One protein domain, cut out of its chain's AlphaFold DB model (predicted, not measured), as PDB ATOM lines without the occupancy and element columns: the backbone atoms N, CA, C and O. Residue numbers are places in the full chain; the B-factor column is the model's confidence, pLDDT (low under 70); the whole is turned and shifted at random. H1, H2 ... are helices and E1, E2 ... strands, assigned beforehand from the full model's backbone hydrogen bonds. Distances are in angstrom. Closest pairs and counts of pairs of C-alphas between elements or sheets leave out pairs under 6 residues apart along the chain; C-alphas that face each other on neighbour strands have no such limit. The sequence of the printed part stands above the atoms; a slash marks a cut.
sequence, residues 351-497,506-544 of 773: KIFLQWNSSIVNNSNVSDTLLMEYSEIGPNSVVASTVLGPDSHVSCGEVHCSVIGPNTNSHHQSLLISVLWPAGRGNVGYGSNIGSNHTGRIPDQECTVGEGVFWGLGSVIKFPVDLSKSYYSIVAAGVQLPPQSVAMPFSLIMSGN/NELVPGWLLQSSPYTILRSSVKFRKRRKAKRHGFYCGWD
ATOM      1  N   LYS A 351     112.917 114.646 132.548       92.25
ATOM      2  CA  LYS A 351     112.999 114.617 131.072       92.25
ATOM      3  C   LYS A 351     114.297 115.275 130.579       92.25
ATOM      4  O   LYS A 351     114.321 116.426 130.145       92.25
ATOM      5  N   ILE A 352     115.409 114.559 130.701       95.44
ATOM      6  CA  ILE A 352     116.736 115.104 130.385       95.44
ATOM      7  C   ILE A 352     117.601 114.124 129.603       95.44
ATOM      8  O   ILE A 352     117.738 112.959 129.968       95.44
ATOM      9  N   PHE A 353     118.255 114.607 128.549       95.44
ATOM     10  CA  PHE A 353     119.231 113.829 127.783       95.44
ATOM     11  C   PHE A 353     120.631 114.414 128.006       95.44
ATOM     12  O   PHE A 353     120.890 115.549 127.612       95.44
ATOM     13  N   LEU A 354     121.535 113.648 128.625       96.69
ATOM     14  CA  LEU A 354     122.928 114.028 128.880       96.69
ATOM     15  C   LEU A 354     123.870 113.297 127.914       96.69
ATOM     16  O   LEU A 354     124.039 112.080 127.993       96.69
ATOM     17  N   GLN A 355     124.525 114.031 127.014       95.00
ATOM     18  CA  GLN A 355     125.569 113.488 126.142       95.00
ATOM     19  C   GLN A 355     126.904 113.274 126.873       95.00
ATOM     20  O   GLN A 355     127.081 113.667 128.027       95.00
ATOM     21  N   TRP A 356     127.868 112.644 126.191       93.12
ATOM     22  CA  TRP A 356     129.160 112.260 126.769       93.12
ATOM     23  C   TRP A 356     129.843 113.405 127.535       93.12
ATOM     24  O   TRP A 356     130.052 114.488 126.982       93.12
ATOM     25  N   ASN A 357     130.262 113.134 128.774       95.25
ATOM     26  CA  ASN A 357     130.923 114.092 129.675       95.25
ATOM     27  C   ASN A 357     130.118 115.377 129.985       95.25
ATOM     28  O   ASN A 357     130.720 116.368 130.397       95.25
ATOM     29  N   SER A 358     128.798 115.402 129.759       97.62
ATOM     30  CA  SER A 358     127.940 116.502 130.231       97.62
ATOM     31  C   SER A 358     127.475 116.271 131.671       97.62
ATOM     32  O   SER A 358     127.406 115.125 132.121       97.62
ATOM     33  N   SER A 359     127.198 117.340 132.418       97.56
ATOM     34  CA  SER A 359     126.903 117.229 133.854       97.56
ATOM     35  C   SER A 359     125.847 118.209 134.362       97.56
ATOM     36  O   SER A 359     125.696 119.317 133.842       97.56
ATOM     37  N   ILE A 360     125.122 117.788 135.402       97.75
ATOM     38  CA  ILE A 360     124.240 118.634 136.218       97.75
ATOM     39  C   ILE A 360     124.723 118.538 137.667       97.75
ATOM     40  O   ILE A 360     124.763 117.442 138.224       97.75
ATOM     41  N   VAL A 361     125.086 119.661 138.286       95.00
ATOM     42  CA  VAL A 361     125.763 119.672 139.590       95.00
ATOM     43  C   VAL A 361     125.160 120.663 140.587       95.00
ATOM     44  O   VAL A 361     124.642 121.720 140.221       95.00
ATOM     45  N   ASN A 362     125.342 120.342 141.871       90.06
ATOM     46  CA  ASN A 362     125.259 121.252 143.014       90.06
ATOM     47  C   ASN A 362     123.951 122.062 143.092       90.06
ATOM     48  O   ASN A 362     123.934 123.256 142.790       90.06
ATOM     49  N   ASN A 363     122.881 121.415 143.562       92.75
ATOM     50  CA  ASN A 363     121.574 122.011 143.858       92.75
ATOM     51  C   ASN A 363     120.900 122.682 142.646       92.75
ATOM     52  O   ASN A 363     120.209 123.689 142.795       92.75
ATOM     53  N   SER A 364     121.104 122.142 141.444       96.44
ATOM     54  CA  SER A 364     120.422 122.622 140.238       96.44
ATOM     55  C   SER A 364     119.061 121.933 140.054       96.44
ATOM     56  O   SER A 364     118.860 120.802 140.503       96.44
ATOM     57  N   ASN A 365     118.128 122.610 139.383       97.06
ATOM     58  CA  ASN A 365     116.812 122.091 139.008       97.06
ATOM     59  C   ASN A 365     116.658 122.173 137.483       97.06
ATOM     60  O   ASN A 365     116.754 123.265 136.920       97.06
ATOM     61  N   VAL A 366     116.466 121.032 136.817       97.81
ATOM     62  CA  VAL A 366     116.492 120.934 135.348       97.81
ATOM     63  C   VAL A 366     115.264 120.191 134.817       97.81
ATOM     64  O   VAL A 366     115.001 119.077 135.260       97.81
ATOM     65  N   SER A 367     114.540 120.733 133.835       96.56
ATOM     66  CA  SER A 367     113.478 119.987 133.137       96.56
ATOM     67  C   SER A 367     113.525 120.105 131.615       96.56
ATOM     68  O   SER A 367     114.015 121.098 131.075       96.56
ATOM     69  N   ASP A 368     112.994 119.099 130.918       95.44
ATOM     70  CA  ASP A 368     112.704 119.128 129.476       95.44
ATOM     71  C   ASP A 368     113.926 119.564 128.629       95.44
ATOM     72  O   ASP A 368     113.818 120.426 127.759       95.44
ATOM     73  N   THR A 369     115.125 119.042 128.934       97.62
ATOM     74  CA  THR A 369     116.399 119.646 128.487       97.62
ATOM     75  C   THR A 369     117.405 118.652 127.885       97.62
ATOM     76  O   THR A 369     117.676 117.585 128.438       97.62
ATOM     77  N   LEU A 370     118.024 119.032 126.761       97.88
ATOM     78  CA  LEU A 370     119.132 118.304 126.119       97.88
ATOM     79  C   LEU A 370     120.473 118.993 126.409       97.88
ATOM     80  O   LEU A 370     120.673 120.140 126.013       97.88
ATOM     81  N   LEU A 371     121.414 118.264 127.011       98.25
ATOM     82  CA  LEU A 371     122.807 118.665 127.201       98.25
ATOM     83  C   LEU A 371     123.708 117.935 126.199       98.25
ATOM     84  O   LEU A 371     123.822 116.709 126.223       98.25
ATOM     85  N   MET A 372     124.378 118.680 125.317       97.31
ATOM     86  CA  MET A 372     125.344 118.130 124.361       97.31
ATOM     87  C   MET A 372     126.742 117.927 124.978       97.31
ATOM     88  O   MET A 372     127.018 118.359 126.095       97.31
ATOM     89  N   GLU A 373     127.623 117.231 124.252       96.25
ATOM     90  CA  GLU A 373     128.971 116.810 124.686       96.25
ATOM     91  C   GLU A 373     129.739 117.905 125.470       96.25
ATOM     92  O   GLU A 373     129.931 119.015 124.970       96.25
ATOM     93  N   TYR A 374     130.193 117.585 126.688       96.62
ATOM     94  CA  TYR A 374     130.868 118.508 127.624       96.62
ATOM     95  C   TYR A 374     130.118 119.809 127.998       96.62
ATOM     96  O   TYR A 374     130.765 120.774 128.410       96.62
ATOM     97  N   SER A 375     128.788 119.870 127.871       97.50
ATOM     98  CA  SER A 375     128.001 120.960 128.477       97.50
ATOM     99  C   SER A 375     127.713 120.719 129.966       97.50
ATOM    100  O   SER A 375     127.653 119.577 130.419       97.50
ATOM    101  N   GLU A 376     127.577 121.790 130.745       97.75
ATOM    102  CA  GLU A 376     127.524 121.731 132.214       97.75
ATOM    103  C   GLU A 376     126.470 122.702 132.777       97.75
ATOM    104  O   GLU A 376     126.440 123.881 132.406       97.75
ATOM    105  N   ILE A 377     125.619 122.211 133.684       98.19
ATOM    106  CA  ILE A 377     124.645 123.005 134.448       98.19
ATOM    107  C   ILE A 377     125.001 122.959 135.936       98.19
ATOM    108  O   ILE A 377     124.993 121.895 136.548       98.19
ATOM    109  N   GLY A 378     125.227 124.126 136.531       94.38
ATOM    110  CA  GLY A 378     125.377 124.326 137.971       94.38
ATOM    111  C   GLY A 378     126.628 125.127 138.350       94.38
ATOM    112  O   GLY A 378     127.468 125.413 137.492       94.38
ATOM    113  N   PRO A 379     126.779 125.507 139.633       95.06
ATOM    114  CA  PRO A 379     125.854 125.256 140.746       95.06
ATOM    115  C   PRO A 379     124.594 126.141 140.711       95.06
ATOM    116  O   PRO A 379     124.590 127.184 140.061       95.06
ATOM    117  N   ASN A 380     123.567 125.759 141.477       95.25
ATOM    118  CA  ASN A 380     122.351 126.536 141.764       95.25
ATOM    119  C   ASN A 380     121.660 127.125 140.513       95.25
ATOM    120  O   ASN A 380     121.282 128.299 140.508       95.25
ATOM    121  N   SER A 381     121.541 126.344 139.438       96.50
ATOM    122  CA  SER A 381     120.862 126.769 138.204       96.50
ATOM    123  C   SER A 381     119.412 126.294 138.159       96.50
ATOM    124  O   SER A 381     119.115 125.180 138.592       96.50
ATOM    125  N   VAL A 382     118.534 127.091 137.548       97.00
ATOM    126  CA  VAL A 382     117.187 126.669 137.133       97.00
ATOM    127  C   VAL A 382     117.154 126.642 135.608       97.00
ATOM    128  O   VAL A 382     117.448 127.650 134.967       97.00
ATOM    129  N   VAL A 383     116.869 125.483 135.011       97.69
ATOM    130  CA  VAL A 383     116.881 125.311 133.549       97.69
ATOM    131  C   VAL A 383     115.661 124.513 133.100       97.69
ATOM    132  O   VAL A 383     115.493 123.378 133.523       97.69
ATOM    133  N   ALA A 384     114.828 125.064 132.222       96.25
ATOM    134  CA  ALA A 384     113.632 124.385 131.721       96.25
ATOM    135  C   ALA A 384     113.510 124.484 130.196       96.25
ATOM    136  O   ALA A 384     113.868 125.503 129.597       96.25
ATOM    137  N   SER A 385     112.969 123.443 129.562       95.56
ATOM    138  CA  SER A 385     112.617 123.416 128.134       95.56
ATOM    139  C   SER A 385     113.736 123.937 127.218       95.56
ATOM    140  O   SER A 385     113.511 124.825 126.396       95.56
ATOM    141  N   THR A 386     114.969 123.451 127.395       97.19
ATOM    142  CA  THR A 386     116.169 124.089 126.827       97.19
ATOM    143  C   THR A 386     117.100 123.110 126.100       97.19
ATOM    144  O   THR A 386     117.215 121.935 126.434       97.19
ATOM    145  N   VAL A 387     117.815 123.594 125.084       98.19
ATOM    146  CA  VAL A 387     118.910 122.865 124.427       98.19
ATOM    147  C   VAL A 387     120.236 123.551 124.735       98.19
ATOM    148  O   VAL A 387     120.431 124.705 124.357       98.19
ATOM    149  N   LEU A 388     121.174 122.830 125.354       97.88
ATOM    150  CA  LEU A 388     122.554 123.266 125.563       97.88
ATOM    151  C   LEU A 388     123.497 122.599 124.556       97.88
ATOM    152  O   LEU A 388     123.711 121.387 124.569       97.88
ATOM    153  N   GLY A 389     124.093 123.412 123.689       96.88
ATOM    154  CA  GLY A 389     125.127 123.017 122.739       96.88
ATOM    155  C   GLY A 389     126.443 122.626 123.421       96.88
ATOM    156  O   GLY A 389     126.656 122.911 124.601       96.88
ATOM    157  N   PRO A 390     127.360 121.969 122.697       96.25
ATOM    158  CA  PRO A 390     128.550 121.376 123.297       96.25
ATOM    159  C   PRO A 390     129.530 122.420 123.840       96.25
ATOM    160  O   PRO A 390     129.600 123.550 123.349       96.25
ATOM    161  N   ASP A 391     130.300 122.033 124.859       96.25
ATOM    162  CA  ASP A 391     131.229 122.907 125.594       96.25
ATOM    163  C   ASP A 391     130.584 124.199 126.175       96.25
ATOM    164  O   ASP A 391     131.291 125.187 126.421       96.25
ATOM    165  N   SER A 392     129.253 124.239 126.352       96.69
ATOM    166  CA  SER A 392     128.523 125.366 126.963       96.69
ATOM    167  C   SER A 392     128.338 125.205 128.478       96.69
ATOM    168  O   SER A 392     128.417 124.099 129.008       96.69
ATOM    169  N   HIS A 393     128.128 126.310 129.199       96.38
ATOM    170  CA  HIS A 393     128.045 126.312 130.667       96.38
ATOM    171  C   HIS A 393     126.973 127.275 131.186       96.38
ATOM    172  O   HIS A 393     126.906 128.418 130.722       96.38
ATOM    173  N   VAL A 394     126.163 126.828 132.152       96.69
ATOM    174  CA  VAL A 394     125.090 127.603 132.804       96.69
ATOM    175  C   VAL A 394     125.192 127.460 134.327       96.69
ATOM    176  O   VAL A 394     124.997 126.364 134.847       96.69
ATOM    177  N   SER A 395     125.440 128.549 135.063       94.44
ATOM    178  CA  SER A 395     125.564 128.526 136.531       94.44
ATOM    179  C   SER A 395     124.905 129.717 137.227       94.44
ATOM    180  O   SER A 395     125.057 130.859 136.790       94.44
ATOM    181  N   CYS A 396     124.289 129.457 138.383       92.38
ATOM    182  CA  CYS A 396     123.717 130.435 139.316       92.38
ATOM    183  C   CYS A 396     122.539 131.273 138.779       92.38
ATOM    184  O   CYS A 396     122.210 132.288 139.392       92.38
ATOM    185  N   GLY A 397     121.946 130.906 137.639       91.44
ATOM    186  CA  GLY A 397     120.926 131.692 136.934       91.44
ATOM    187  C   GLY A 397     119.776 130.851 136.377       91.44
ATOM    188  O   GLY A 397     119.717 129.639 136.595       91.44
ATOM    189  N   GLU A 398     118.876 131.517 135.656       94.44
ATOM    190  CA  GLU A 398     117.601 130.973 135.178       94.44
ATOM    191  C   GLU A 398     117.542 130.973 133.641       94.44
ATOM    192  O   GLU A 398     117.748 132.009 133.001       94.44
ATOM    193  N   VAL A 399     117.294 129.802 133.040       95.62
ATOM    194  CA  VAL A 399     117.313 129.590 131.580       95.62
ATOM    195  C   VAL A 399     116.090 128.797 131.120       95.62
ATOM    196  O   VAL A 399     115.996 127.601 131.383       95.62
ATOM    197  N   HIS A 400     115.147 129.442 130.433       93.62
ATOM    198  CA  HIS A 400     113.874 128.820 130.036       93.62
ATOM    199  C   HIS A 400     113.636 128.903 128.521       93.62
ATOM    200  O   HIS A 400     114.004 129.887 127.875       93.62
ATOM    201  N   CYS A 401     112.997 127.879 127.946       94.25
ATOM    202  CA  CYS A 401     112.507 127.861 126.558       94.25
ATOM    203  C   CYS A 401     113.561 128.280 125.508       94.25
ATOM    204  O   CYS A 401     113.254 129.009 124.563       94.25
ATOM    205  N   SER A 402     114.821 127.864 125.670       96.00
ATOM    206  CA  SER A 402     115.954 128.439 124.925       96.00
ATOM    207  C   SER A 402     116.790 127.412 124.152       96.00
ATOM    208  O   SER A 402     116.905 126.249 124.525       96.00
ATOM    209  N   VAL A 403     117.434 127.854 123.069       97.38
ATOM    210  CA  VAL A 403     118.448 127.090 122.323       97.38
ATOM    211  C   VAL A 403     119.775 127.821 122.427       97.38
ATOM    212  O   VAL A 403     119.948 128.896 121.859       97.38
ATOM    213  N   ILE A 404     120.726 127.229 123.137       96.50
ATOM    214  CA  ILE A 404     122.028 127.817 123.440       96.50
ATOM    215  C   ILE A 404     123.096 127.078 122.638       96.50
ATOM    216  O   ILE A 404     123.316 125.887 122.824       96.50
ATOM    217  N   GLY A 405     123.772 127.775 121.728       95.56
ATOM    218  CA  GLY A 405     124.771 127.176 120.846       95.56
ATOM    219  C   GLY A 405     126.095 126.789 121.530       95.56
ATOM    220  O   GLY A 405     126.295 127.039 122.726       95.56
ATOM    221  N   PRO A 406     127.043 126.211 120.768       95.25
ATOM    222  CA  PRO A 406     128.310 125.701 121.293       95.25
ATOM    223  C   PRO A 406     129.158 126.781 121.980       95.25
ATOM    224  O   PRO A 406     129.138 127.944 121.584       95.25
ATOM    225  N   ASN A 407     129.940 126.399 122.992       94.81
ATOM    226  CA  ASN A 407     130.855 127.273 123.747       94.81
ATOM    227  C   ASN A 407     130.221 128.515 124.428       94.81
ATOM    228  O   ASN A 407     130.957 129.385 124.907       94.81
ATOM    229  N   THR A 408     128.891 128.627 124.500       96.25
ATOM    230  CA  THR A 408     128.192 129.751 125.159       96.25
ATOM    231  C   THR A 408     128.312 129.664 126.683       96.25
ATOM    232  O   THR A 408     128.420 128.573 127.236       96.25
ATOM    233  N   ASN A 409     128.357 130.802 127.379       95.06
ATOM    234  CA  ASN A 409     128.578 130.856 128.831       95.06
ATOM    235  C   ASN A 409     127.552 131.765 129.533       95.06
ATOM    236  O   ASN A 409     127.629 132.986 129.395       95.06
ATOM    237  N   SER A 410     126.664 131.187 130.344       93.75
ATOM    238  CA  SER A 410     125.726 131.889 131.236       93.75
ATOM    239  C   SER A 410     126.053 131.569 132.697       93.75
ATOM    240  O   SER A 410     125.296 130.920 133.409       93.75
ATOM    241  N   HIS A 411     127.261 131.951 133.109       89.88
ATOM    242  CA  HIS A 411     127.943 131.453 134.310       89.88
ATOM    243  C   HIS A 411     127.866 132.407 135.520       89.88
ATOM    244  O   HIS A 411     128.725 132.418 136.406       89.88
ATOM    245  N   HIS A 412     126.844 133.258 135.528       93.12
ATOM    246  CA  HIS A 412     126.553 134.261 136.545       93.12
ATOM    247  C   HIS A 412     125.034 134.341 136.732       93.12
ATOM    248  O   HIS A 412     124.288 134.083 135.787       93.12
ATOM    249  N   GLN A 413     124.580 134.786 137.906       95.06
ATOM    250  CA  GLN A 413     123.161 135.048 138.152       95.06
ATOM    251  C   GLN A 413     122.613 136.040 137.121       95.06
ATOM    252  O   GLN A 413     123.070 137.180 137.032       95.06
ATOM    253  N   SER A 414     121.694 135.552 136.296       94.44
ATOM    254  CA  SER A 414     121.133 136.202 135.111       94.44
ATOM    255  C   SER A 414     119.856 135.464 134.699       94.44
ATOM    256  O   SER A 414     119.662 134.313 135.097       94.44
ATOM    257  N   LEU A 415     119.006 136.132 133.918       93.25
ATOM    258  CA  LEU A 415     117.778 135.576 133.346       93.25
ATOM    259  C   LEU A 415     117.934 135.488 131.822       93.25
ATOM    260  O   LEU A 415     118.342 136.465 131.188       93.25
ATOM    261  N   LEU A 416     117.622 134.330 131.242       93.88
ATOM    262  CA  LEU A 416     117.793 134.040 129.816       93.88
ATOM    263  C   LEU A 416     116.621 133.183 129.311       93.88
ATOM    264  O   LEU A 416     116.696 131.953 129.311       93.88
ATOM    265  N   ILE A 417     115.525 133.828 128.904       91.75
ATOM    266  CA  ILE A 417     114.271 133.139 128.555       91.75
ATOM    267  C   ILE A 417     113.836 133.412 127.112       91.75
ATOM    268  O   ILE A 417     114.039 134.507 126.594       91.75
ATOM    269  N   SER A 418     113.261 132.405 126.447       92.88
ATOM    270  CA  SER A 418     112.806 132.469 125.043       92.88
ATOM    271  C   SER A 418     113.892 132.897 124.036       92.88
ATOM    272  O   SER A 418     113.626 133.640 123.085       92.88
ATOM    273  N   VAL A 419     115.135 132.436 124.232       94.62
ATOM    274  CA  VAL A 419     116.307 132.831 123.433       94.62
ATOM    275  C   VAL A 419     116.715 131.754 122.427       94.62
ATOM    276  O   VAL A 419     117.035 130.624 122.789       94.62
ATOM    277  N   LEU A 420     116.796 132.122 121.147       95.81
ATOM    278  CA  LEU A 420     117.229 131.267 120.041       95.81
ATOM    279  C   LEU A 420     118.628 131.686 119.561       95.81
ATOM    280  O   LEU A 420     118.791 132.635 118.792       95.81
ATOM    281  N   TRP A 421     119.647 130.960 120.025       96.50
ATOM    282  CA  TRP A 421     121.069 131.277 119.858       96.50
ATOM    283  C   TRP A 421     121.910 130.099 119.309       96.50
ATOM    284  O   TRP A 421     122.954 129.764 119.876       96.50
ATOM    285  N   PRO A 422     121.515 129.450 118.197       94.38
ATOM    286  CA  PRO A 422     122.096 128.176 117.741       94.38
ATOM    287  C   PRO A 422     123.604 128.216 117.437       94.38
ATOM    288  O   PRO A 422     124.303 127.223 117.637       94.38
ATOM    289  N   ALA A 423     124.135 129.357 116.981       93.38
ATOM    290  CA  ALA A 423     125.565 129.516 116.693       93.38
ATOM    291  C   ALA A 423     126.427 129.737 117.956       93.38
ATOM    292  O   ALA A 423     127.635 129.497 117.927       93.38
ATOM    293  N   GLY A 424     125.810 130.153 119.068       94.94
ATOM    294  CA  GLY A 424     126.421 130.209 120.395       94.94
ATOM    295  C   GLY A 424     127.619 131.145 120.532       94.94
ATOM    296  O   GLY A 424     127.597 132.280 120.060       94.94
ATOM    297  N   ARG A 425     128.668 130.663 121.212       95.25
ATOM    298  CA  ARG A 425     129.973 131.306 121.484       95.25
ATOM    299  C   ARG A 425     129.949 132.605 122.294       95.25
ATOM    300  O   ARG A 425     131.009 133.097 122.679       95.25
ATOM    301  N   GLY A 426     128.775 133.149 122.581       95.62
ATOM    302  CA  GLY A 426     128.625 134.353 123.383       95.62
ATOM    303  C   GLY A 426     128.760 134.138 124.887       95.62
ATOM    304  O   GLY A 426     129.175 133.082 125.381       95.62
ATOM    305  N   ASN A 427     128.418 135.184 125.628       96.75
ATOM    306  CA  ASN A 427     128.537 135.225 127.082       96.75
ATOM    307  C   ASN A 427     127.403 136.071 127.686       96.75
ATOM    308  O   ASN A 427     126.960 137.040 127.067       96.75
ATOM    309  N   VAL A 428     126.964 135.727 128.893       97.56
ATOM    310  CA  VAL A 428     125.967 136.481 129.667       97.56
ATOM    311  C   VAL A 428     126.647 137.124 130.877       97.56
ATOM    312  O   VAL A 428     127.525 136.523 131.503       97.56
ATOM    313  N   GLY A 429     126.302 138.378 131.163       96.56
ATOM    314  CA  GLY A 429     126.793 139.129 132.311       96.56
ATOM    315  C   GLY A 429     125.992 138.853 133.585       96.56
ATOM    316  O   GLY A 429     124.841 138.429 133.542       96.56
ATOM    317  N   TYR A 430     126.589 139.140 134.744       96.62
ATOM    318  CA  TYR A 430     125.845 139.161 136.004       96.62
ATOM    319  C   TYR A 430     124.736 140.227 135.949       96.62
ATOM    320  O   TYR A 430     124.973 141.358 135.514       96.62
ATOM    321  N   GLY A 431     123.532 139.866 136.388       95.31
ATOM    322  CA  GLY A 431     122.349 140.725 136.399       95.31
ATOM    323  C   GLY A 431     121.757 141.032 135.020       95.31
ATOM    324  O   GLY A 431     120.851 141.856 134.935       95.31
ATOM    325  N   SER A 432     122.261 140.434 133.933       95.88
ATOM    326  CA  SER A 432     121.639 140.579 132.614       95.88
ATOM    327  C   SER A 432     120.269 139.886 132.607       95.88
ATOM    328  O   SER A 432     120.167 138.711 132.953       95.88
ATOM    329  N   ASN A 433     119.235 140.612 132.183       94.31
ATOM    330  CA  ASN A 433     117.851 140.151 132.096       94.31
ATOM    331  C   ASN A 433     117.436 140.075 130.622       94.31
ATOM    332  O   ASN A 433     116.925 141.046 130.052       94.31
ATOM    333  N   ILE A 434     117.704 138.936 129.985       93.12
ATOM    334  CA  ILE A 434     117.348 138.670 128.593       93.12
ATOM    335  C   ILE A 434     115.976 137.995 128.576       93.12
ATOM    336  O   ILE A 434     115.862 136.790 128.785       93.12
ATOM    337  N   GLY A 435     114.943 138.805 128.341       74.69
ATOM    338  CA  GLY A 435     113.547 138.374 128.382       74.69
ATOM    339  C   GLY A 435     112.753 139.045 129.488       74.69
ATOM    340  O   GLY A 435     112.180 138.396 130.349       74.69
ATOM    341  N   SER A 436     112.645 140.371 129.424       63.25
ATOM    342  CA  SER A 436     111.647 141.130 130.189       63.25
ATOM    343  C   SER A 436     110.238 140.946 129.578       63.25
ATOM    344  O   SER A 436     109.584 141.930 129.227       63.25
ATOM    345  N   ASN A 437     109.797 139.696 129.383       60.56
ATOM    346  CA  ASN A 437     108.582 139.334 128.637       60.56
ATOM    347  C   ASN A 437     107.275 139.543 129.441       60.56
ATOM    348  O   ASN A 437     106.226 139.764 128.831       60.56
ATOM    349  N   HIS A 438     107.345 139.564 130.780       62.84
ATOM    350  CA  HIS A 438     106.239 139.775 131.729       62.84
ATOM    351  C   HIS A 438     105.670 141.215 131.691       62.84
ATOM    352  O   HIS A 438     105.670 141.956 132.672       62.84
ATOM    353  N   THR A 439     105.170 141.633 130.532       64.31
ATOM    354  CA  THR A 439     104.727 143.003 130.212       64.31
ATOM    355  C   THR A 439     103.265 143.291 130.589       64.31
ATOM    356  O   THR A 439     102.672 144.251 130.100       64.31
ATOM    357  N   GLY A 440     102.646 142.438 131.414       64.00
ATOM    358  CA  GLY A 440     101.195 142.444 131.659       64.00
ATOM    359  C   GLY A 440     100.358 141.922 130.478       64.00
ATOM    360  O   GLY A 440      99.134 142.025 130.490       64.00
ATOM    361  N   ARG A 441     101.017 141.365 129.457       64.38
ATOM    362  CA  ARG A 441     100.432 140.642 128.318       64.38
ATOM    363  C   ARG A 441     100.931 139.196 128.342       64.38
ATOM    364  O   ARG A 441     101.870 138.886 129.076       64.38
ATOM    365  N   ILE A 442     100.312 138.324 127.549       61.25
ATOM    366  CA  ILE A 442     100.760 136.932 127.410       61.25
ATOM    367  C   ILE A 442     102.199 136.932 126.830       61.25
ATOM    368  O   ILE A 442     102.449 137.669 125.868       61.25
ATOM    369  N   PRO A 443     103.165 136.196 127.423       60.97
ATOM    370  CA  PRO A 443     104.579 136.239 127.029       60.97
ATOM    371  C   PRO A 443     104.878 135.409 125.763       60.97
ATOM    372  O   PRO A 443     105.632 134.437 125.774       60.97
ATOM    373  N   ASP A 444     104.300 135.841 124.642       69.62
ATOM    374  CA  ASP A 444     104.342 135.157 123.338       69.62
ATOM    375  C   ASP A 444     105.528 135.597 122.445       69.62
ATOM    376  O   ASP A 444     105.455 135.540 121.217       69.62
ATOM    377  N   GLN A 445     106.611 136.118 123.033       85.38
ATOM    378  CA  GLN A 445     107.690 136.808 122.307       85.38
ATOM    379  C   GLN A 445     109.069 136.202 122.593       85.38
ATOM    380  O   GLN A 445     109.313 135.670 123.670       85.38
ATOM    381  N   GLU A 446     109.982 136.318 121.628       88.81
ATOM    382  CA  GLU A 446     111.284 135.640 121.630       88.81
ATOM    383  C   GLU A 446     112.443 136.575 121.236       88.81
ATOM    384  O   GLU A 446     112.231 137.705 120.775       88.81
ATOM    385  N   CYS A 447     113.679 136.090 121.386       92.38
ATOM    386  CA  CYS A 447     114.876 136.774 120.900       92.38
ATOM    387  C   CYS A 447     115.784 135.861 120.068       92.38
ATOM    388  O   CYS A 447     116.162 134.776 120.507       92.38
ATOM    389  N   THR A 448     116.174 136.321 118.880       94.38
ATOM    390  CA  THR A 448     117.095 135.626 117.967       94.38
ATOM    391  C   THR A 448     118.490 136.235 118.063       94.38
ATOM    392  O   THR A 448     118.644 137.454 118.006       94.38
ATOM    393  N   VAL A 449     119.534 135.417 118.230       96.19
ATOM    394  CA  VAL A 449     120.862 135.913 118.644       96.19
ATOM    395  C   VAL A 449     121.982 135.394 117.743       96.19
ATOM    396  O   VAL A 449     122.139 134.188 117.542       96.19
ATOM    397  N   GLY A 450     122.787 136.316 117.210       95.00
ATOM    398  CA  GLY A 450     123.960 136.013 116.394       95.00
ATOM    399  C   GLY A 450     125.110 135.399 117.198       95.00
ATOM    400  O   GLY A 450     125.221 135.564 118.414       95.00
ATOM    401  N   GLU A 451     126.003 134.685 116.513       95.75
ATOM    402  CA  GLU A 451     127.203 134.092 117.123       95.75
ATOM    403  C   GLU A 451     128.012 135.131 117.914       95.75
ATOM    404  O   GLU A 451     128.277 136.221 117.416       95.75
ATOM    405  N   GLY A 452     128.455 134.786 119.121       96.38
ATOM    406  CA  GLY A 452     129.442 135.563 119.868       96.38
ATOM    407  C   GLY A 452     128.931 136.832 120.553       96.38
ATOM    408  O   GLY A 452     129.743 137.521 121.168       96.38
ATOM    409  N   VAL A 453     127.631 137.146 120.473       98.06
ATOM    410  CA  VAL A 453     127.026 138.298 121.174       98.06
ATOM    411  C   VAL A 453     127.357 138.270 122.676       98.06
ATOM    412  O   VAL A 453     127.385 137.213 123.311       98.06
ATOM    413  N   PHE A 454     127.624 139.437 123.260       98.12
ATOM    414  CA  PHE A 454     127.879 139.572 124.696       98.12
ATOM    415  C   PHE A 454     126.849 140.493 125.348       98.12
ATOM    416  O   PHE A 454     126.732 141.664 124.986       98.12
ATOM    417  N   TRP A 455     126.140 139.957 126.339       97.75
ATOM    418  CA  TRP A 455     125.196 140.701 127.166       97.75
ATOM    419  C   TRP A 455     125.928 141.295 128.373       97.75
ATOM    420  O   TRP A 455     126.450 140.563 129.215       97.75
ATOM    421  N   GLY A 456     126.019 142.621 128.434       97.38
ATOM    422  CA  GLY A 456     126.713 143.345 129.493       97.38
ATOM    423  C   GLY A 456     126.010 143.263 130.848       97.38
ATOM    424  O   GLY A 456     124.803 143.044 130.939       97.38
ATOM    425  N   LEU A 457     126.781 143.471 131.919       96.44
ATOM    426  CA  LEU A 457     126.301 143.405 133.306       96.44
ATOM    427  C   LEU A 457     125.052 144.282 133.502       96.44
ATOM    428  O   LEU A 457     125.087 145.469 133.182       96.44
ATOM    429  N   GLY A 458     123.955 143.729 134.017       96.06
ATOM    430  CA  GLY A 458     122.726 144.501 134.253       96.06
ATOM    431  C   GLY A 458     121.950 144.951 133.003       96.06
ATOM    432  O   GLY A 458     121.080 145.809 133.125       96.06
ATOM    433  N   SER A 459     122.257 144.447 131.798       96.12
ATOM    434  CA  SER A 459     121.496 144.785 130.582       96.12
ATOM    435  C   SER A 459     120.077 144.201 130.613       96.12
ATOM    436  O   SER A 459     119.924 143.026 130.940       96.12
ATOM    437  N   VAL A 460     119.056 144.955 130.196       94.75
ATOM    438  CA  VAL A 460     117.647 144.505 130.169       94.75
ATOM    439  C   VAL A 460     117.132 144.456 128.734       94.75
ATOM    440  O   VAL A 460     117.096 145.483 128.060       94.75
ATOM    441  N   ILE A 461     116.700 143.284 128.267       93.62
ATOM    442  CA  ILE A 461     116.253 143.071 126.883       93.62
ATOM    443  C   ILE A 461     114.729 142.913 126.852       93.62
ATOM    444  O   ILE A 461     114.179 142.016 127.496       93.62
ATOM    445  N   LYS A 462     114.050 143.793 126.109       90.38
ATOM    446  CA  LYS A 462     112.588 143.819 125.946       90.38
ATOM    447  C   LYS A 462     112.239 143.281 124.560       90.38
ATOM    448  O   LYS A 462     112.678 143.845 123.565       90.38
ATOM    449  N   PHE A 463     111.488 142.188 124.506       89.56
ATOM    450  CA  PHE A 463     111.199 141.444 123.276       89.56
ATOM    451  C   PHE A 463     110.093 142.093 122.413       89.56
ATOM    452  O   PHE A 463     109.363 142.952 122.911       89.56
ATOM    453  N   PRO A 464     109.953 141.701 121.126       90.44
ATOM    454  CA  PRO A 464     110.862 140.848 120.344       90.44
ATOM    455  C   PRO A 464     112.185 141.544 119.988       90.44
ATOM    456  O   PRO A 464     112.207 142.743 119.712       90.44
ATOM    457  N   VAL A 465     113.289 140.791 119.969       92.50
ATOM    458  CA  VAL A 465     114.617 141.308 119.580       92.50
ATOM    459  C   VAL A 465     115.323 140.366 118.613       92.50
ATOM    460  O   VAL A 465     115.524 139.197 118.926       92.50
ATOM    461  N   ASP A 466     115.784 140.895 117.481       93.94
ATOM    462  CA  ASP A 466     116.599 140.164 116.512       93.94
ATOM    463  C   ASP A 466     118.018 140.734 116.398       93.94
ATOM    464  O   ASP A 466     118.249 141.816 115.866       93.94
ATOM    465  N   LEU A 467     118.988 139.964 116.880       95.56
ATOM    466  CA  LEU A 467     120.425 140.196 116.744       95.56
ATOM    467  C   LEU A 467     121.095 139.107 115.889       95.56
ATOM    468  O   LEU A 467     122.313 138.942 115.968       95.56
ATOM    469  N   SER A 468     120.343 138.346 115.082       93.12
ATOM    470  CA  SER A 468     120.849 137.188 114.319       93.12
ATOM    471  C   SER A 468     122.046 137.510 113.411       93.12
ATOM    472  O   SER A 468     122.936 136.674 113.250       93.12
ATOM    473  N   LYS A 469     122.110 138.741 112.880       93.25
ATOM    474  CA  LYS A 469     123.209 139.267 112.044       93.25
ATOM    475  C   LYS A 469     124.208 140.159 112.800       93.25
ATOM    476  O   LYS A 469     125.207 140.589 112.228       93.25
ATOM    477  N   SER A 470     123.996 140.419 114.091       95.75
ATOM    478  CA  SER A 470     124.899 141.219 114.940       95.75
ATOM    479  C   SER A 470     126.018 140.367 115.563       95.75
ATOM    480  O   SER A 470     126.243 140.383 116.773       95.75
ATOM    481  N   TYR A 471     126.721 139.598 114.726       96.88
ATOM    482  CA  TYR A 471     127.793 138.683 115.140       96.88
ATOM    483  C   TYR A 471     128.848 139.381 116.006       96.88
ATOM    484  O   TYR A 471     129.394 140.400 115.598       96.88
ATOM    485  N   TYR A 472     129.180 138.821 117.169       97.88
ATOM    486  CA  TYR A 472     130.180 139.339 118.113       97.88
ATOM    487  C   TYR A 472     129.929 140.766 118.629       97.88
ATOM    488  O   TYR A 472     130.838 141.383 119.186       97.88
ATOM    489  N   SER A 473     128.716 141.302 118.480       98.31
ATOM    490  CA  SER A 473     128.360 142.614 119.025       98.31
ATOM    491  C   SER A 473     128.116 142.561 120.540       98.31
ATOM    492  O   SER A 473     127.662 141.557 121.092       98.31
ATOM    493  N   ILE A 474     128.433 143.656 121.227       98.44
ATOM    494  CA  ILE A 474     128.295 143.809 122.679       98.44
ATOM    495  C   ILE A 474     127.099 144.716 122.972       98.44
ATOM    496  O   ILE A 474     127.055 145.848 122.492       98.44
ATOM    497  N   VAL A 475     126.183 144.264 123.827       98.19
ATOM    498  CA  VAL A 475     125.271 145.147 124.566       98.19
ATOM    499  C   VAL A 475     126.001 145.576 125.837       98.19
ATOM    500  O   VAL A 475     126.445 144.727 126.606       98.19
ATOM    501  N   ALA A 476     126.197 146.876 126.052       97.94
ATOM    502  CA  ALA A 476     126.967 147.376 127.189       97.94
ATOM    503  C   ALA A 476     126.251 147.156 128.537       97.94
ATOM    504  O   ALA A 476     125.060 146.847 128.607       97.94
ATOM    505  N   ALA A 477     126.996 147.320 129.632       97.25
ATOM    506  CA  ALA A 477     126.444 147.205 130.978       97.25
ATOM    507  C   ALA A 477     125.351 148.263 131.239       97.25
ATOM    508  O   ALA A 477     125.499 149.419 130.843       97.25
ATOM    509  N   GLY A 478     124.263 147.861 131.901       95.38
ATOM    510  CA  GLY A 478     123.118 148.716 132.243       95.38
ATOM    511  C   GLY A 478     122.228 149.156 131.069       95.38
ATOM    512  O   GLY A 478     121.286 149.917 131.281       95.38
ATOM    513  N   VAL A 479     122.498 148.707 129.838       95.56
ATOM    514  CA  VAL A 479     121.706 149.083 128.654       95.56
ATOM    515  C   VAL A 479     120.329 148.430 128.693       95.56
ATOM    516  O   VAL A 479     120.219 147.212 128.842       95.56
ATOM    517  N   GLN A 480     119.276 149.221 128.475       93.25
ATOM    518  CA  GLN A 480     117.963 148.685 128.124       93.25
ATOM    519  C   GLN A 480     117.859 148.589 126.601       93.25
ATOM    520  O   GLN A 480     117.929 149.609 125.919       93.25
ATOM    521  N   LEU A 481     117.691 147.383 126.060       93.00
ATOM    522  CA  LEU A 481     117.468 147.165 124.634       93.00
ATOM    523  C   LEU A 481     115.951 147.058 124.382       93.00
ATOM    524  O   LEU A 481     115.346 146.071 124.812       93.00
ATOM    525  N   PRO A 482     115.308 148.064 123.754       91.62
ATOM    526  CA  PRO A 482     113.896 147.991 123.377       91.62
ATOM    527  C   PRO A 482     113.674 147.050 122.172       91.62
ATOM    528  O   PRO A 482     114.658 146.646 121.542       91.62
ATOM    529  N   PRO A 483     112.417 146.716 121.823       90.94
ATOM    530  CA  PRO A 483     112.110 145.744 120.771       90.94
ATOM    531  C   PRO A 483     112.558 146.213 119.379       90.94
ATOM    532  O   PRO A 483     112.159 147.289 118.934       90.94
ATOM    533  N   GLN A 484     113.403 145.435 118.691       91.06
ATOM    534  CA  GLN A 484     114.050 145.840 117.429       91.06
ATOM    535  C   GLN A 484     114.785 144.691 116.715       91.06
ATOM    536  O   GLN A 484     115.107 143.682 117.336       91.06
ATOM    537  N   SER A 485     115.158 144.888 115.446       92.06
ATOM    538  CA  SER A 485     116.223 144.114 114.778       92.06
ATOM    539  C   SER A 485     117.479 144.980 114.610       92.06
ATOM    540  O   SER A 485     117.362 146.179 114.355       92.06
ATOM    541  N   VAL A 486     118.670 144.394 114.757       93.50
ATOM    542  CA  VAL A 486     119.965 145.033 114.470       93.50
ATOM    543  C   VAL A 486     120.845 144.064 113.678       93.50
ATOM    544  O   VAL A 486     121.112 142.940 114.115       93.50
ATOM    545  N   ALA A 487     121.363 144.521 112.538       92.19
ATOM    546  CA  ALA A 487     122.207 143.742 111.628       92.19
ATOM    547  C   ALA A 487     123.615 144.349 111.466       92.19
ATOM    548  O   ALA A 487     124.138 144.460 110.361       92.19
ATOM    549  N   MET A 488     124.228 144.754 112.582       95.25
ATOM    550  CA  MET A 488     125.554 145.380 112.626       95.25
ATOM    551  C   MET A 488     126.521 144.502 113.437       95.25
ATOM    552  O   MET A 488     126.429 144.473 114.670       95.25
ATOM    553  N   PRO A 489     127.441 143.762 112.789       96.94
ATOM    554  CA  PRO A 489     128.369 142.861 113.470       96.94
ATOM    555  C   PRO A 489     129.517 143.622 114.150       96.94
ATOM    556  O   PRO A 489     129.794 144.783 113.851       96.94
ATOM    557  N   PHE A 490     130.209 142.965 115.080       98.31
ATOM    558  CA  PHE A 490     131.374 143.460 115.820       98.31
ATOM    559  C   PHE A 490     131.177 144.854 116.443       98.31
ATOM    560  O   PHE A 490     132.132 145.619 116.579       98.31
ATOM    561  N   SER A 491     129.945 145.200 116.802       98.25
ATOM    562  CA  SER A 491     129.521 146.549 117.184       98.25
ATOM    563  C   SER A 491     129.293 146.679 118.692       98.25
ATOM    564  O   SER A 491     129.207 145.681 119.404       98.25
ATOM    565  N   LEU A 492     129.200 147.910 119.196       98.25
ATOM    566  CA  LEU A 492     128.838 148.191 120.590       98.25
ATOM    567  C   LEU A 492     127.501 148.932 120.630       98.25
ATOM    568  O   LEU A 492     127.400 150.015 120.062       98.25
ATOM    569  N   ILE A 493     126.508 148.376 121.321       97.69
ATOM    570  CA  ILE A 493     125.277 149.076 121.705       97.69
ATOM    571  C   ILE A 493     125.473 149.584 123.134       97.69
ATOM    572  O   ILE A 493     125.769 148.800 124.036       97.69
ATOM    573  N   MET A 494     125.318 150.886 123.351       95.88
ATOM    574  CA  MET A 494     125.483 151.540 124.650       95.88
ATOM    575  C   MET A 494     124.374 152.563 124.905       95.88
ATOM    576  O   MET A 494     123.711 153.008 123.972       95.88
ATOM    577  N   SER A 495     124.167 152.944 126.168       93.06
ATOM    578  CA  SER A 495     123.152 153.934 126.539       93.06
ATOM    579  C   SER A 495     123.374 155.240 125.776       93.06
ATOM    580  O   SER A 495     124.494 155.757 125.746       93.06
ATOM    581  N   GLY A 496     122.318 155.755 125.146       88.12
ATOM    582  CA  GLY A 496     122.397 156.953 124.317       88.12
ATOM    583  C   GLY A 496     122.727 158.209 125.119       88.12
ATOM    584  O   GLY A 496     122.433 158.309 126.310       88.12
ATOM    585  N   ASN A 497     123.330 159.191 124.455       84.94
ATOM    586  CA  ASN A 497     123.556 160.516 125.015       84.94
ATOM    587  C   ASN A 497     122.287 161.373 124.827       84.94
ATOM    588  O   ASN A 497     121.985 161.720 123.684       84.94
ATOM    589  N   ASN A 506     119.314 154.277 122.187       94.56
ATOM    590  CA  ASN A 506     120.698 153.883 122.482       94.56
ATOM    591  C   ASN A 506     121.664 154.395 121.396       94.56
ATOM    592  O   ASN A 506     121.243 154.633 120.265       94.56
ATOM    593  N   GLU A 507     122.960 154.516 121.702       94.56
ATOM    594  CA  GLU A 507     123.999 154.699 120.676       94.56
ATOM    595  C   GLU A 507     124.525 153.340 120.211       94.56
ATOM    596  O   GLU A 507     124.971 152.516 121.014       94.56
ATOM    597  N   LEU A 508     124.524 153.129 118.898       95.62
ATOM    598  CA  LEU A 508     125.223 152.035 118.245       95.62
ATOM    599  C   LEU A 508     126.533 152.564 117.655       95.62
ATOM    600  O   LEU A 508     126.544 153.521 116.881       95.62
ATOM    601  N   VAL A 509     127.640 151.901 117.985       96.81
ATOM    602  CA  VAL A 509     128.975 152.177 117.445       96.81
ATOM    603  C   VAL A 509     129.391 151.004 116.544       96.81
ATOM    604  O   VAL A 509     129.815 149.961 117.062       96.81
ATOM    605  N   PRO A 510     129.257 151.131 115.208       97.25
ATOM    606  CA  PRO A 510     129.530 150.039 114.281       97.25
ATOM    607  C   PRO A 510     131.002 149.612 114.283       97.25
ATOM    608  O   PRO A 510     131.900 150.448 114.399       97.25
ATOM    609  N   GLY A 511     131.267 148.308 114.163       97.38
ATOM    610  CA  GLY A 511     132.631 147.766 114.085       97.38
ATOM    611  C   GLY A 511     133.528 148.055 115.305       97.38
ATOM    612  O   GLY A 511     134.754 147.939 115.212       97.38
ATOM    613  N   TRP A 512     132.955 148.436 116.456       97.88
ATOM    614  CA  TRP A 512     133.696 148.802 117.668       97.88
ATOM    615  C   TRP A 512     134.705 147.739 118.128       97.88
ATOM    616  O   TRP A 512     135.815 148.092 118.520       97.88
ATOM    617  N   LEU A 513     134.388 146.443 118.047       97.12
ATOM    618  CA  LEU A 513     135.334 145.387 118.420       97.12
ATOM    619  C   LEU A 513     136.497 145.281 117.427       97.12
ATOM    620  O   LEU A 513     137.609 144.988 117.853       97.12
ATOM    621  N   LEU A 514     136.281 145.570 116.140       97.06
ATOM    622  CA  LEU A 514     137.339 145.547 115.123       97.06
ATOM    623  C   LEU A 514     138.371 146.652 115.379       97.06
ATOM    624  O   LEU A 514     139.571 146.394 115.376       97.06
ATOM    625  N   GLN A 515     137.896 147.879 115.623       94.81
ATOM    626  CA  GLN A 515     138.743 149.074 115.705       94.81
ATOM    627  C   GLN A 515     139.175 149.434 117.134       94.81
ATOM    628  O   GLN A 515     140.280 149.938 117.338       94.81
ATOM    629  N   SER A 516     138.303 149.221 118.122       94.31
ATOM    630  CA  SER A 516     138.495 149.658 119.509       94.31
ATOM    631  C   SER A 516     138.692 148.517 120.504       94.31
ATOM    632  O   SER A 516     139.103 148.810 121.626       94.31
ATOM    633  N   SER A 517     138.438 147.251 120.152       95.12
ATOM    634  CA  SER A 517     138.669 146.111 121.059       95.12
ATOM    635  C   SER A 517     139.168 144.810 120.388       95.12
ATOM    636  O   SER A 517     138.717 143.725 120.767       95.12
ATOM    637  N   PRO A 518     140.119 144.846 119.425       95.50
ATOM    638  CA  PRO A 518     140.514 143.647 118.672       95.50
ATOM    639  C   PRO A 518     141.163 142.554 119.536       95.50
ATOM    640  O   PRO A 518     141.072 141.372 119.204       95.50
ATOM    641  N   TYR A 519     141.733 142.919 120.693       96.56
ATOM    642  CA  TYR A 519     142.173 141.962 121.717       96.56
ATOM    643  C   TYR A 519     141.049 140.994 122.125       96.56
ATOM    644  O   TYR A 519     141.296 139.802 122.287       96.56
ATOM    645  N   THR A 520     139.806 141.476 122.233       95.06
ATOM    646  CA  THR A 520     138.636 140.662 122.603       95.06
ATOM    647  C   THR A 520     138.348 139.581 121.562       95.06
ATOM    648  O   THR A 520     138.017 138.456 121.934       95.06
ATOM    649  N   ILE A 521     138.541 139.880 120.272       95.38
ATOM    650  CA  ILE A 521     138.362 138.922 119.173       95.38
ATOM    651  C   ILE A 521     139.446 137.838 119.242       95.38
ATOM    652  O   ILE A 521     139.118 136.659 119.358       95.38
ATOM    653  N   LEU A 522     140.732 138.213 119.270       95.06
ATOM    654  CA  LEU A 522     141.834 137.238 119.314       95.06
ATOM    655  C   LEU A 522     141.812 136.384 120.592       95.06
ATOM    656  O   LEU A 522     141.945 135.159 120.529       95.06
ATOM    657  N   ARG A 523     141.546 137.003 121.750       95.44
ATOM    658  CA  ARG A 523     141.341 136.300 123.025       95.44
ATOM    659  C   ARG A 523     140.187 135.308 122.936       95.44
ATOM    660  O   ARG A 523     140.299 134.221 123.499       95.44
ATOM    661  N   SER A 524     139.106 135.646 122.233       95.00
ATOM    662  CA  SER A 524     137.964 134.748 122.037       95.00
ATOM    663  C   SER A 524     138.313 133.575 121.120       95.00
ATOM    664  O   SER A 524     138.070 132.436 121.511       95.00
ATOM    665  N   SER A 525     139.000 133.799 119.993       92.56
ATOM    666  CA  SER A 525     139.506 132.717 119.127       92.56
ATOM    667  C   SER A 525     140.370 131.719 119.906       92.56
ATOM    668  O   SER A 525     140.146 130.508 119.843       92.56
ATOM    669  N   VAL A 526     141.320 132.213 120.712       93.06
ATOM    670  CA  VAL A 526     142.171 131.370 121.570       93.06
ATOM    671  C   VAL A 526     141.354 130.684 122.676       93.06
ATOM    672  O   VAL A 526     141.567 129.500 122.941       93.06
ATOM    673  N   LYS A 527     140.392 131.381 123.300       92.56
ATOM    674  CA  LYS A 527     139.483 130.836 124.328       92.56
ATOM    675  C   LYS A 527     138.653 129.675 123.779       92.56
ATOM    676  O   LYS A 527     138.608 128.637 124.430       92.56
ATOM    677  N   PHE A 528     138.024 129.816 122.610       91.94
ATOM    678  CA  PHE A 528     137.202 128.758 122.011       91.94
ATOM    679  C   PHE A 528     138.056 127.551 121.617       91.94
ATOM    680  O   PHE A 528     137.759 126.439 122.047       91.94
ATOM    681  N   ARG A 529     139.177 127.772 120.909       89.94
ATOM    682  CA  ARG A 529     140.120 126.701 120.532       89.94
ATOM    683  C   ARG A 529     140.638 125.919 121.751       89.94
ATOM    684  O   ARG A 529     140.767 124.705 121.662       89.94
ATOM    685  N   LYS A 530     140.895 126.582 122.891       90.75
ATOM    686  CA  LYS A 530     141.348 125.934 124.144       90.75
ATOM    687  C   LYS A 530     140.233 125.292 124.978       90.75
ATOM    688  O   LYS A 530     140.510 124.339 125.696       90.75
ATOM    689  N   ARG A 531     139.009 125.830 124.951       89.88
ATOM    690  CA  ARG A 531     137.876 125.305 125.739       89.88
ATOM    691  C   ARG A 531     137.151 124.144 125.073       89.88
ATOM    692  O   ARG A 531     136.441 123.434 125.771       89.88
ATOM    693  N   ARG A 532     137.314 123.968 123.761       90.12
ATOM    694  CA  ARG A 532     136.659 122.907 123.001       90.12
ATOM    695  C   ARG A 532     137.173 121.520 123.400       90.12
ATOM    696  O   ARG A 532     138.264 121.125 122.992       90.12
ATOM    697  N   LYS A 533     136.373 120.771 124.155       91.88
ATOM    698  CA  LYS A 533     136.607 119.362 124.499       91.88
ATOM    699  C   LYS A 533     135.821 118.430 123.568       91.88
ATOM    700  O   LYS A 533     136.280 117.313 123.320       91.88
ATOM    701  N   ALA A 534     134.678 118.885 123.041       90.56
ATOM    702  CA  ALA A 534     133.760 118.082 122.237       90.56
ATOM    703  C   ALA A 534     134.356 117.598 120.900       90.56
ATOM    704  O   ALA A 534     134.868 118.384 120.094       90.56
ATOM    705  N   LYS A 535     134.257 116.284 120.649       88.00
ATOM    706  CA  LYS A 535     134.839 115.583 119.491       88.00
ATOM    707  C   LYS A 535     133.796 115.080 118.498       88.00
ATOM    708  O   LYS A 535     134.056 115.154 117.298       88.00
ATOM    709  N   ARG A 536     132.622 114.617 118.949       85.06
ATOM    710  CA  ARG A 536     131.493 114.237 118.068       85.06
ATOM    711  C   ARG A 536     131.074 115.437 117.229       85.06
ATOM    712  O   ARG A 536     130.949 115.362 116.011       85.06
ATOM    713  N   HIS A 537     130.989 116.581 117.894       83.44
ATOM    714  CA  HIS A 537     130.656 117.873 117.302       83.44
ATOM    715  C   HIS A 537     131.891 118.559 116.679       83.44
ATOM    716  O   HIS A 537     131.900 119.760 116.407       83.44
ATOM    717  N   GLY A 538     132.947 117.778 116.400       78.19
ATOM    718  CA  GLY A 538     134.235 118.187 115.830       78.19
ATOM    719  C   GLY A 538     134.130 118.972 114.518       78.19
ATOM    720  O   GLY A 538     134.956 119.852 114.260       78.19
ATOM    721  N   PHE A 539     133.056 118.763 113.758       75.69
ATOM    722  CA  PHE A 539     132.785 119.462 112.506       75.69
ATOM    723  C   PHE A 539     132.010 120.786 112.657       75.69
ATOM    724  O   PHE A 539     132.157 121.635 111.789       75.69
ATOM    725  N   TYR A 540     131.265 121.035 113.748       77.25
ATOM    726  CA  TYR A 540     130.438 122.252 113.902       77.25
ATOM    727  C   TYR A 540     130.661 123.032 115.223       77.25
ATOM    728  O   TYR A 540     129.763 123.647 115.784       77.25
ATOM    729  N   CYS A 541     131.897 123.097 115.719       80.06
ATOM    730  CA  CYS A 541     132.286 124.111 116.726       80.06
ATOM    731  C   CYS A 541     133.667 124.731 116.442       80.06
ATOM    732  O   CYS A 541     134.222 125.439 117.281       80.06
ATOM    733  N   GLY A 542     134.260 124.423 115.282       80.69
ATOM    734  CA  GLY A 542     135.683 124.641 114.992       80.69
ATOM    735  C   GLY A 542     136.015 125.780 114.029       80.69
ATOM    736  O   GLY A 542     137.193 125.993 113.775       80.69
ATOM    737  N   TRP A 543     135.022 126.487 113.483       84.75
ATOM    738  CA  TRP A 543     135.251 127.589 112.541       84.75
ATOM    739  C   TRP A 543     135.885 128.809 113.221       84.75
ATOM    740  O   TRP A 543     135.706 129.041 114.423       84.75
ATOM    741  N   ASP A 544     136.582 129.633 112.447       90.88
ATOM    742  CA  ASP A 544     137.163 130.880 112.940       90.88
ATOM    743  C   ASP A 544     136.137 132.017 113.038       90.88
ATOM    744  O   ASP A 544     135.088 132.012 112.392       90.88
TER     745      ASP A 544
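AT A GLANCE: This is residues 351 to 497 and 506 to 544 of the 773 residues of the protein "Hypothetical protein" of Chaetoceros debilis (UniProt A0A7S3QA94). With little regular structure, this is a solenoid of stacked turns whose parallel strands make sheets E1 E3 E4 E5 E6 and E7 E8 E9. H2 runs alongside, antiparallel E10 and E11 end the stack, and residues 436 to 444 stick out. Eleven named strands, then three named helices, hold under half of 186 printed residues; the class is mixed. It is compact, radius of gyration of the C-alphas 15.7 A, and spans 47 by 42 by 23 A.

HOW THE PARTS SIT: In the twisted larger sheet, E1, residues 351 to 354, is parallel to E3, residues 365 to 371, with N 371 and O 353 within hydrogen-bond range, 2.8 A. H1, residues 512 to 516, and H2, residues 518 to 531, have every O i to N i+4 pair within range.

IN THESE COORDINATES: E1 begins at C-alpha 351 (112.999, 114.617, 131.072). E2, residues 359 to 361, pairs with no named strand; H3 is residues 536 to 539.

THE WHOLE: Across the cut, C-alphas 497 and 506 are 7.7 A apart. Residues 436 to 444 have pLDDT under 70.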